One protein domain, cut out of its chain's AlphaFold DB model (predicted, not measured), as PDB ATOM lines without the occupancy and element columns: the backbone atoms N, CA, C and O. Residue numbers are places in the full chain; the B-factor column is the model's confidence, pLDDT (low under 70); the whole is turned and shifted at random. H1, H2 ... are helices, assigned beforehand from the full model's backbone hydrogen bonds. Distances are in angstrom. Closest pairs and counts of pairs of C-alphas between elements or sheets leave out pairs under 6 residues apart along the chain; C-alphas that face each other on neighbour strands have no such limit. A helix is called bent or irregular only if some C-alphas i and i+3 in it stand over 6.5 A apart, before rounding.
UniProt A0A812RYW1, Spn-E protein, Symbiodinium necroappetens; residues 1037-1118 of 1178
ATOM      1  N   LEU A1037     -49.108  16.925 -18.193       87.56
ATOM      2  CA  LEU A1037     -48.322  18.002 -17.580       87.56
ATOM      3  C   LEU A1037     -47.820  19.062 -18.578       87.56
ATOM      4  O   LEU A1037     -47.415  20.133 -18.142       87.56
ATOM      5  N   ASP A1038     -47.894  18.816 -19.888       87.50
ATOM      6  CA  ASP A1038     -47.193  19.602 -20.920       87.50
ATOM      7  C   ASP A1038     -47.523  21.101 -20.878       87.50
ATOM      8  O   ASP A1038     -46.618  21.929 -20.810       87.50
ATOM      9  N   SER A1039     -48.806  21.469 -20.833       85.50
ATOM     10  CA  SER A1039     -49.220  22.880 -20.755       85.50
ATOM     11  C   SER A1039     -48.873  23.534 -19.410       85.50
ATOM     12  O   SER A1039     -48.632  24.736 -19.353       85.50
ATOM     13  N   LEU A1040     -48.831  22.755 -18.322       87.44
ATOM     14  CA  LEU A1040     -48.467  23.249 -16.990       87.44
ATOM     15  C   LEU A1040     -46.955  23.484 -16.887       87.44
ATOM     16  O   LEU A1040     -46.529  24.538 -16.424       87.44
ATOM     17  N   VAL A1041     -46.147  22.530 -17.358       88.50
ATOM     18  CA  VAL A1041     -44.683  22.639 -17.427       88.50
ATOM     19  C   VAL A1041     -44.287  23.802 -18.339       88.50
ATOM     20  O   VAL A1041     -43.452  24.616 -17.947       88.50
ATOM     21  N   LEU A1042     -44.936  23.947 -19.501       87.50
ATOM     22  CA  LEU A1042     -44.730  25.076 -20.412       87.50
ATOM     23  C   LEU A1042     -44.971  26.425 -19.713       87.50
ATOM     24  O   LEU A1042     -44.073  27.265 -19.726       87.50
ATOM     25  N   ALA A1043     -46.106  26.595 -19.025       82.88
ATOM     26  CA  ALA A1043     -46.433  27.828 -18.298       82.88
ATOM     27  C   ALA A1043     -45.470  28.125 -17.128       82.88
ATOM     28  O   ALA A1043     -45.168  29.285 -16.835       82.88
ATOM     29  N   VAL A1044     -44.940  27.088 -16.469       82.00
ATOM     30  CA  VAL A1044     -43.911  27.226 -15.420       82.00
ATOM     31  C   VAL A1044     -42.582  27.720 -16.005       82.00
ATOM     32  O   VAL A1044     -41.946  28.601 -15.420       82.00
ATOM     33  N   TYR A1045     -42.186  27.240 -17.188       79.50
ATOM     34  CA  TYR A1045     -41.045  27.801 -17.919       79.50
ATOM     35  C   TYR A1045     -41.338  29.203 -18.493       79.50
ATOM     36  O   TYR A1045     -40.434  30.041 -18.502       79.50
ATOM     37  N   GLY A1046     -42.580  29.499 -18.891       75.12
ATOM     38  CA  GLY A1046     -43.043  30.833 -19.304       75.12
ATOM     39  C   GLY A1046     -42.835  31.885 -18.220       75.12
ATOM     40  O   GLY A1046     -42.179  32.903 -18.448       75.12
ATOM     41  N   PHE A1047     -43.296  31.574 -17.006       68.19
ATOM     42  CA  PHE A1047     -43.175  32.414 -15.815       68.19
ATOM     43  C   PHE A1047     -41.748  32.908 -15.553       68.19
ATOM     44  O   PHE A1047     -41.488  34.112 -15.543       68.19
ATOM     45  N   ARG A1048     -40.811  31.984 -15.305       60.03
ATOM     46  CA  ARG A1048     -39.460  32.347 -14.843       60.03
ATOM     47  C   ARG A1048     -38.404  32.385 -15.946       60.03
ATOM     48  O   ARG A1048     -37.318  32.907 -15.705       60.03
ATOM     49  N   GLY A1049     -38.720  31.926 -17.156       50.59
ATOM     50  CA  GLY A1049     -37.845  32.034 -18.325       50.59
ATOM     51  C   GLY A1049     -37.679  33.460 -18.865       50.59
ATOM     52  O   GLY A1049     -36.749  33.696 -19.635       50.59
ATOM     53  N   LEU A1050     -38.544  34.407 -18.472       42.47
ATOM     54  CA  LEU A1050     -38.540  35.778 -19.005       42.47
ATOM     55  C   LEU A1050     -37.914  36.842 -18.090       42.47
ATOM     56  O   LEU A1050     -37.228  37.716 -18.616       42.47
ATOM     57  N   SER A1051     -38.102  36.812 -16.760       42.00
ATOM     58  CA  SER A1051     -37.407  37.749 -15.848       42.00
ATOM     59  C   SER A1051     -37.445  37.383 -14.361       42.00
ATOM     60  O   SER A1051     -38.445  37.593 -13.678       42.00
ATOM     61  N   ARG A1052     -36.277  37.015 -13.819       37.91
ATOM     62  CA  ARG A1052     -35.740  37.588 -12.569       37.91
ATOM     63  C   ARG A1052     -34.233  37.333 -12.479       37.91
ATOM     64  O   ARG A1052     -33.762  36.260 -12.849       37.91
ATOM     65  N   ALA A1053     -33.482  38.339 -12.033       37.94
ATOM     66  CA  ALA A1053     -32.020  38.290 -11.970       37.94
ATOM     67  C   ALA A1053     -31.515  37.235 -10.958       37.94
ATOM     68  O   ALA A1053     -32.246  36.898 -10.020       37.94
ATOM     69  N   PRO A1054     -30.263  36.739 -11.089       40.06
ATOM     70  CA  PRO A1054     -29.669  35.784 -10.145       40.06
ATOM     71  C   PRO A1054     -29.743  36.229  -8.676       40.06
ATOM     72  O   PRO A1054     -29.929  35.393  -7.795       40.06
ATOM     73  N   GLU A1055     -29.685  37.536  -8.425       37.69
ATOM     74  CA  GLU A1055     -29.846  38.178  -7.112       37.69
ATOM     75  C   GLU A1055     -31.118  37.721  -6.369       37.69
ATOM     76  O   GLU A1055     -31.072  37.426  -5.176       37.69
ATOM     77  N   ALA A1056     -32.242  37.552  -7.078       39.56
ATOM     78  CA  ALA A1056     -33.513  37.135  -6.480       39.56
ATOM     79  C   ALA A1056     -33.525  35.663  -6.012       39.56
ATOM     80  O   ALA A1056     -34.383  35.277  -5.215       39.56
ATOM     81  N   ARG A1057     -32.578  34.830  -6.475       40.97
ATOM     82  CA  ARG A1057     -32.377  33.468  -5.942       40.97
ATOM     83  C   ARG A1057     -31.697  33.507  -4.572       40.97
ATOM     84  O   ARG A1057     -32.008  32.687  -3.713       40.97
ATOM     85  N   GLN A1058     -30.817  34.483  -4.348       36.62
ATOM     86  CA  GLN A1058     -30.032  34.611  -3.121       36.62
ATOM     87  C   GLN A1058     -30.905  35.012  -1.919       36.62
ATOM     88  O   GLN A1058     -30.737  34.475  -0.827       36.62
ATOM     89  N   SER A1059     -31.908  35.870  -2.137       37.53
ATOM     90  CA  SER A1059     -32.900  36.268  -1.123       37.53
ATOM     91  C   SER A1059     -33.924  35.184  -0.753       37.53
ATOM     92  O   SER A1059     -34.645  35.350   0.225       37.53
ATOM     93  N   LEU A1060     -34.004  34.078  -1.505       39.38
ATOM     94  CA  LEU A1060     -34.900  32.945  -1.216       39.38
ATOM     95  C   LEU A1060     -34.238  31.831  -0.385       39.38
ATOM     96  O   LEU A1060     -34.882  30.826  -0.099       39.38
ATOM     97  N   GLY A1061     -32.958  31.966  -0.015       36.62
ATOM     98  CA  GLY A1061     -32.233  30.967   0.785       36.62
ATOM     99  C   GLY A1061     -31.937  29.638   0.070       36.62
ATOM    100  O   GLY A1061     -31.326  28.751   0.663       36.62
ATOM    101  N   LEU A1062     -32.323  29.497  -1.203       38.31
ATOM    102  CA  LEU A1062     -32.081  28.313  -2.030       38.31
ATOM    103  C   LEU A1062     -30.621  28.272  -2.506       38.31
ATOM    104  O   LEU A1062     -30.291  28.631  -3.637       38.31
ATOM    105  N   VAL A1063     -29.732  27.839  -1.613       33.69
ATOM    106  CA  VAL A1063     -28.308  27.641  -1.901       33.69
ATOM    107  C   VAL A1063     -28.103  26.345  -2.689       33.69
ATOM    108  O   VAL A1063     -27.984  25.275  -2.101       33.69
ATOM    109  N   SER A1064     -28.020  26.436  -4.020       34.81
ATOM    110  CA  SER A1064     -27.093  25.635  -4.848       34.81
ATOM    111  C   SER A1064     -27.187  25.985  -6.341       34.81
ATOM    112  O   SER A1064     -28.055  26.731  -6.796       34.81
ATOM    113  N   THR A1065     -26.228  25.469  -7.109       35.16
ATOM    114  CA  THR A1065     -26.033  25.675  -8.549       35.16
ATOM    115  C   THR A1065     -26.927  24.758  -9.391       35.16
ATOM    116  O   THR A1065     -26.420  23.921 -10.135       35.16
ATOM    117  N   VAL A1066     -28.250  24.864  -9.248       39.19
ATOM    118  CA  VAL A1066     -29.188  23.988  -9.974       39.19
ATOM    119  C   VAL A1066     -29.410  24.456 -11.418       39.19
ATOM    120  O   VAL A1066     -29.619  25.645 -11.683       39.19
ATOM    121  N   GLU A1067     -29.329  23.513 -12.358       46.44
ATOM    122  CA  GLU A1067     -29.523  23.756 -13.790       46.44
ATOM    123  C   GLU A1067     -31.004  24.009 -14.130       46.44
ATOM    124  O   GLU A1067     -31.885  23.536 -13.410       46.44
ATOM    125  N   PRO A1068     -31.326  24.720 -15.231       49.41
ATOM    126  CA  PRO A1068     -32.706  25.122 -15.533       49.41
ATOM    127  C   PRO A1068     -33.719  23.971 -15.633       49.41
ATOM    128  O   PRO A1068     -34.896  24.200 -15.373       49.41
ATOM    129  N   VAL A1069     -33.264  22.749 -15.938       47.72
ATOM    130  CA  VAL A1069     -34.095  21.534 -16.020       47.72
ATOM    131  C   VAL A1069     -34.739  21.169 -14.674       47.72
ATOM    132  O   VAL A1069     -35.880  20.710 -14.663       47.72
ATOM    133  N   SER A1070     -34.073  21.414 -13.533       59.47
ATOM    134  CA  SER A1070     -34.652  21.078 -12.220       59.47
ATOM    135  C   SER A1070     -35.851  21.953 -11.870       59.47
ATOM    136  O   SER A1070     -36.712  21.524 -11.115       59.47
ATOM    137  N   PHE A1071     -35.938  23.174 -12.410       68.00
ATOM    138  CA  PHE A1071     -36.856  24.187 -11.891       68.00
ATOM    139  C   PHE A1071     -38.331  23.767 -11.976       68.00
ATOM    140  O   PHE A1071     -39.104  24.034 -11.054       68.00
ATOM    141  N   ALA A1072     -38.725  23.083 -13.054       74.25
ATOM    142  CA  ALA A1072     -40.069  22.523 -13.165       74.25
ATOM    143  C   ALA A1072     -40.292  21.361 -12.177       74.25
ATOM    144  O   ALA A1072     -41.384  21.240 -11.629       74.25
ATOM    145  N   GLU A1073     -39.265  20.550 -11.912       79.62
ATOM    146  CA  GLU A1073     -39.292  19.458 -10.927       79.62
ATOM    147  C   GLU A1073     -39.440  20.012  -9.505       79.62
ATOM    148  O   GLU A1073     -40.354  19.608  -8.793       79.62
ATOM    149  N   ASP A1074     -38.624  21.002  -9.130       78.00
ATOM    150  CA  ASP A1074     -38.654  21.699  -7.839       78.00
ATOM    151  C   ASP A1074     -40.010  22.388  -7.598       78.00
ATOM    152  O   ASP A1074     -40.605  22.278  -6.521       78.00
ATOM    153  N   PHE A1075     -40.541  23.076  -8.615       82.62
ATOM    154  CA  PHE A1075     -41.848  23.728  -8.540       82.62
ATOM    155  C   PHE A1075     -42.986  22.709  -8.395       82.62
ATOM    156  O   PHE A1075     -43.862  22.893  -7.550       82.62
ATOM    157  N   LEU A1076     -42.980  21.626  -9.181       84.81
ATOM    158  CA  LEU A1076     -44.006  20.581  -9.110       84.81
ATOM    159  C   LEU A1076     -43.898  19.759  -7.813       84.81
ATOM    160  O   LEU A1076     -44.930  19.371  -7.267       84.81
ATOM    161  N   ALA A1077     -42.694  19.573  -7.266       85.12
ATOM    162  CA  ALA A1077     -42.452  18.945  -5.965       85.12
ATOM    163  C   ALA A1077     -43.023  19.761  -4.788       85.12
ATOM    164  O   ALA A1077     -43.476  19.183  -3.802       85.12
ATOM    165  N   ALA A1078     -43.048  21.095  -4.896       83.31
ATOM    166  CA  ALA A1078     -43.592  21.991  -3.872       83.31
ATOM    167  C   ALA A1078     -45.137  22.076  -3.844       83.31
ATOM    168  O   ALA A1078     -45.702  22.698  -2.935       83.31
ATOM    169  N   MET A1079     -45.838  21.471  -4.813       86.88
ATOM    170  CA  MET A1079     -47.303  21.518  -4.912       86.88
ATOM    171  C   MET A1079     -48.029  20.823  -3.744       86.88
ATOM    172  O   MET A1079     -47.448  19.972  -3.070       86.88
ATOM    173  N   PRO A1080     -49.324  21.131  -3.508       85.19
ATOM    174  CA  PRO A1080     -50.112  20.489  -2.453       85.19
ATOM    175  C   PRO A1080     -50.191  18.958  -2.603       85.19
ATOM    176  O   PRO A1080     -50.320  18.230  -1.620       85.19
ATOM    177  N   SER A1081     -50.087  18.429  -3.821       85.88
ATOM    178  CA  SER A1081     -49.779  17.016  -4.053       85.88
ATOM    179  C   SER A1081     -48.927  16.873  -5.315       85.88
ATOM    180  O   SER A1081     -49.458  17.060  -6.408       85.88
ATOM    181  N   PRO A1082     -47.624  16.564  -5.202       86.88
ATOM    182  CA  PRO A1082     -46.737  16.543  -6.357       86.88
ATOM    183  C   PRO A1082     -47.080  15.395  -7.328       86.88
ATOM    184  O   PRO A1082     -47.512  14.321  -6.888       86.88
ATOM    185  N   PRO A1083     -46.896  15.589  -8.647       88.56
ATOM    186  CA  PRO A1083     -46.942  14.506  -9.623       88.56
ATOM    187  C   PRO A1083     -45.703  13.602  -9.507       88.56
ATOM    188  O   PRO A1083     -44.678  13.993  -8.954       88.56
ATOM    189  N   ASP A1084     -45.778  12.404 -10.090       86.44
ATOM    190  CA  ASP A1084     -44.596  11.554 -10.274       86.44
ATOM    191  C   ASP A1084     -43.518  12.247 -11.134       86.44
ATOM    192  O   ASP A1084     -43.807  12.802 -12.196       86.44
ATOM    193  N   LEU A1085     -42.261  12.143 -10.695       84.25
ATOM    194  CA  LEU A1085     -41.096  12.747 -11.337       84.25
ATOM    195  C   LEU A1085     -40.831  12.179 -12.740       84.25
ATOM    196  O   LEU A1085     -40.393  12.913 -13.626       84.25
ATOM    197  N   GLY A1086     -41.135  10.899 -12.978       84.81
ATOM    198  CA  GLY A1086     -41.045  10.287 -14.307       84.81
ATOM    199  C   GLY A1086     -42.001  10.935 -15.314       84.81
ATOM    200  O   GLY A1086     -41.625  11.179 -16.464       84.81
ATOM    201  N   ARG A1087     -43.212  11.302 -14.872       86.50
ATOM    202  CA  ARG A1087     -44.178  12.079 -15.673       86.50
ATOM    203  C   ARG A1087     -43.684  13.500 -15.952       86.50
ATOM    204  O   ARG A1087     -43.832  13.958 -17.081       86.50
ATOM    205  N   VAL A1088     -43.065  14.173 -14.974       87.31
ATOM    206  CA  VAL A1088     -42.469  15.512 -15.174       87.31
ATOM    207  C   VAL A1088     -41.361  15.458 -16.228       87.31
ATOM    208  O   VAL A1088     -41.426  16.181 -17.219       87.31
ATOM    209  N   LYS A1089     -40.403  14.534 -16.086       85.94
ATOM    210  CA  LYS A1089     -39.293  14.347 -17.039       85.94
ATOM    211  C   LYS A1089     -39.775  14.000 -18.447       85.94
ATOM    212  O   LYS A1089     -39.290  14.570 -19.422       85.94
ATOM    213  N   SER A1090     -40.787  13.138 -18.558       85.75
ATOM    214  CA  SER A1090     -41.429  12.805 -19.841       85.75
ATOM    215  C   SER A1090     -42.069  14.024 -20.519       85.75
ATOM    216  O   SER A1090     -42.072  14.112 -21.744       85.75
ATOM    217  N   SER A1091     -42.606  14.957 -19.729       87.94
ATOM    218  CA  SER A1091     -43.245  16.184 -20.207       87.94
ATOM    219  C   SER A1091     -42.225  17.234 -20.665       87.94
ATOM    220  O   SER A1091     -42.366  17.792 -21.752       87.94
ATOM    221  N   ILE A1092     -41.143  17.431 -19.898       87.00
ATOM    222  CA  ILE A1092     -39.995  18.267 -20.292       87.00
ATOM    223  C   ILE A1092     -39.418  17.762 -21.621       87.00
ATOM    224  O   ILE A1092     -39.349  18.523 -22.583       87.00
ATOM    225  N   SER A1093     -39.121  16.463 -21.714       87.69
ATOM    226  CA  SER A1093     -38.589  15.840 -22.930       87.69
ATOM    227  C   SER A1093     -39.521  16.005 -24.141       87.69
ATOM    228  O   SER A1093     -39.051  16.297 -25.236       87.69
ATOM    229  N   ARG A1094     -40.849  15.928 -23.962       86.88
ATOM    230  CA  ARG A1094     -41.816  16.199 -25.044       86.88
ATOM    231  C   ARG A1094     -41.808  17.668 -25.489       86.88
ATOM    232  O   ARG A1094     -41.987  17.960 -26.668       86.88
ATOM    233  N   LEU A1095     -41.609  18.607 -24.565       89.19
ATOM    234  CA  LEU A1095     -41.473  20.031 -24.887       89.19
ATOM    235  C   LEU A1095     -40.134  20.339 -25.584       89.19
ATOM    236  O   LEU A1095     -40.085  21.249 -26.410       89.19
ATOM    237  N   GLU A1096     -39.077  19.568 -25.324       88.94
ATOM    238  CA  GLU A1096     -37.825  19.601 -26.096       88.94
ATOM    239  C   GLU A1096     -38.006  18.990 -27.501       88.94
ATOM    240  O   GLU A1096     -37.596  19.603 -28.484       88.94
ATOM    241  N   GLU A1097     -38.698  17.846 -27.633       88.69
ATOM    242  CA  GLU A1097     -39.068  17.230 -28.927       88.69
ATOM    243  C   GLU A1097     -39.896  18.185 -29.810       88.69
ATOM    244  O   GLU A1097     -39.696  18.262 -31.022       88.69
ATOM    245  N   LEU A1098     -40.809  18.952 -29.201       87.56
ATOM    246  CA  LEU A1098     -41.581  20.009 -29.863       87.56
ATOM    247  C   LEU A1098     -40.747  21.270 -30.172       87.56
ATOM    248  O   LEU A1098     -41.253  22.195 -30.803       87.56
ATOM    249  N   GLY A1099     -39.496  21.365 -29.715       88.00
ATOM    250  CA  GLY A1099     -38.681  22.577 -29.824       88.00
ATOM    251  C   GLY A1099     -39.249  23.772 -29.050       88.00
ATOM    252  O   GLY A1099     -38.931  24.921 -29.366       88.00
ATOM    253  N   ALA A1100     -40.112  23.528 -28.058       88.31
ATOM    254  CA  ALA A1100     -40.635  24.536 -27.143       88.31
ATOM    255  C   ALA A1100     -39.569  24.943 -26.114       88.31
ATOM    256  O   ALA A1100     -39.363  26.134 -25.868       88.31
ATOM    257  N   LEU A1101     -38.857  23.951 -25.578       86.44
ATOM    258  CA  LEU A1101     -37.670  24.117 -24.744       86.44
ATOM    259  C   LEU A1101     -36.403  23.879 -25.574       86.44
ATOM    260  O   LEU A1101     -36.381  23.036 -26.469       86.44
ATOM    261  N   GLY A1102     -35.356  24.649 -25.289       78.81
ATOM    262  CA  GLY A1102     -33.992  24.339 -25.706       78.81
ATOM    263  C   GLY A1102     -33.306  23.425 -24.689       78.81
ATOM    264  O   GLY A1102     -33.714  23.361 -23.532       78.81
ATOM    265  N   SER A1103     -32.206  22.785 -25.093       72.44
ATOM    266  CA  SER A1103     -31.388  21.923 -24.221       72.44
ATOM    267  C   SER A1103     -30.656  22.670 -23.092       72.44
ATOM    268  O   SER A1103     -29.906  22.063 -22.336       72.44
ATOM    269  N   ASP A1104     -30.821  23.993 -22.993       68.00
ATOM    270  CA  ASP A1104     -30.428  24.818 -21.847       68.00
ATOM    271  C   ASP A1104     -31.597  25.062 -20.868       68.00
ATOM    272  O   ASP A1104     -31.496  25.916 -19.986       68.00
ATOM    273  N   GLY A1105     -32.720  24.353 -21.040       67.38
ATOM    274  CA  GLY A1105     -33.942  24.475 -20.242       67.38
ATOM    275  C   GLY A1105     -34.616  25.850 -20.330       67.38
ATOM    276  O   GLY A1105     -35.311  26.257 -19.399       67.38
ATOM    277  N   ARG A1106     -34.405  26.600 -21.421       76.44
ATOM    278  CA  ARG A1106     -35.092  27.874 -21.689       76.44
ATOM    279  C   ARG A1106     -36.147  27.729 -22.780       76.44
ATOM    280  O   ARG A1106     -35.999  26.930 -23.701       76.44
ATOM    281  N   LEU A1107     -37.184  28.569 -22.737       82.56
ATOM    282  CA  LEU A1107     -38.142  28.661 -23.841       82.56
ATOM    283  C   LEU A1107     -37.487  29.224 -25.106       82.56
ATOM    284  O   LEU A1107     -36.914  30.321 -25.114       82.56
ATOM    285  N   THR A1108     -37.677  28.514 -26.213       87.19
ATOM    286  CA  THR A1108     -37.283  28.984 -27.543       87.19
ATOM    287  C   THR A1108     -38.179  30.149 -28.002       87.19
ATOM    288  O   THR A1108     -39.048  30.646 -27.275       87.19
ATOM    289  N   ALA A1109     -37.981  30.627 -29.234       84.69
ATOM    290  CA  ALA A1109     -38.956  31.515 -29.872       84.69
ATOM    291  C   ALA A1109     -40.309  30.811 -30.102       84.69
ATOM    292  O   ALA A1109     -41.349  31.452 -29.994       84.69
ATOM    293  N   VAL A1110     -40.303  29.496 -30.358       86.44
ATOM    294  CA  VAL A1110     -41.525  28.699 -30.535       86.44
ATOM    295  C   VAL A1110     -42.196  28.450 -29.187       86.44
ATOM    296  O   VAL A1110     -43.389  28.691 -29.072       86.44
ATOM    297  N   GLY A1111     -41.443  28.091 -28.141       87.31
ATOM    298  CA  GLY A1111     -41.983  27.908 -26.785       87.31
ATOM    299  C   GLY A1111     -42.767  29.119 -26.278       87.31
ATOM    300  O   GLY A1111     -43.881  28.970 -25.789       87.31
ATOM    301  N   ARG A1112     -42.239  30.330 -26.498       85.31
ATOM    302  CA  ARG A1112     -42.926  31.589 -26.158       85.31
ATOM    303  C   ARG A1112     -44.169  31.889 -27.000       85.31
ATOM    304  O   ARG A1112     -45.005  32.657 -26.543       85.31
ATOM    305  N   LEU A1113     -44.304  31.316 -28.197       84.12
ATOM    306  CA  LEU A1113     -45.535  31.404 -28.993       84.12
ATOM    307  C   LEU A1113     -46.565  30.353 -28.555       84.12
ATOM    308  O   LEU A1113     -47.751  30.658 -28.513       84.12
ATOM    309  N   LEU A1114     -46.124  29.144 -28.185       87.31
ATOM    310  CA  LEU A1114     -47.002  28.101 -27.639       87.31
ATOM    311  C   LEU A1114     -47.644  28.547 -26.313       87.31
ATOM    312  O   LEU A1114     -48.841  28.359 -26.137       87.31
ATOM    313  N   ASP A1115     -46.859  29.172 -25.428       83.50
ATOM    314  CA  ASP A1115     -47.271  29.691 -24.109       83.50
ATOM    315  C   ASP A1115     -48.277  30.861 -24.194       83.50
ATOM    316  O   ASP A1115     -49.053  31.106 -23.273       83.50
ATOM    317  N   GLN A1116     -48.310  31.573 -25.327       80.00
ATOM    318  CA  GLN A1116     -49.260  32.667 -25.584       80.00
ATOM    319  C   GLN A1116     -50.601  32.193 -26.165       80.00
ATOM    320  O   GLN A1116     -51.557  32.972 -26.208       80.00
ATOM    321  N   LEU A1117     -50.692  30.944 -26.630       82.25
ATOM    322  CA  LEU A1117     -51.913  30.389 -27.207       82.25
ATOM    323  C   LEU A1117     -52.746  29.687 -26.120       82.25
ATOM    324  O   LEU A1117     -52.203  28.889 -25.359       82.25
ATOM    325  N   PRO A1118     -54.073  29.910 -26.048       76.25
ATOM    326  CA  PRO A1118     -54.952  29.276 -25.062       76.25
ATOM    327  C   PRO A1118     -55.312  27.835 -25.475       76.25
ATOM    328  O   PRO A1118     -56.483  27.463 -25.516       76.25
TER     329      PRO A1118
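Overview. This is residues 1037 to 1118 of the 1178 residues of the protein "Spn-E protein" of Symbiodinium necroappetens (UniProt A0A812RYW1). Helices H1, H3 and H4 pack crosswise in a triangle, with H5 near H1; residues 1051 to 1065, including H2, stick out. The 82 printed residues, with five named helices in order H1 to H5 and no named strand, are all helix by class, compact with radius of gyration of the C-alphas 12.7 A, spanning 33 by 27 by 23 A.

Along the chain. H1, residues 1038 to 1050, begins at C-alpha (-47.193, 19.602, -20.920) and measures 18.4 A; it is only just irregular, C-alphas 1047 and 1050 being 6.6 A apart. H2 is residues 1055 to 1058, H3 1070 to 1077, H4 1085 to 1097, and H5 1109 to 1114, ending at C-alpha (-47.002, 28.101, -27.639).

Arrangement. H1 touches H3 with residues 1041 to 1045 alone, closest C-alphas Val 1041 and Ala 1072, 6.3 A. H3 and H4 form a helical hairpin, tilt 43 degrees. Every O i to N i+4 pair is within hydrogen-bond range in H3, H4 and H5, 7 of 9 in H1; H2 is too short for one.

Size, cuts and confidence. The printed part has no cut. Links H2 to H3 and H4 to H5 are long. Residues 1047 to 1071 and 1104 to 1105 have pLDDT under 70.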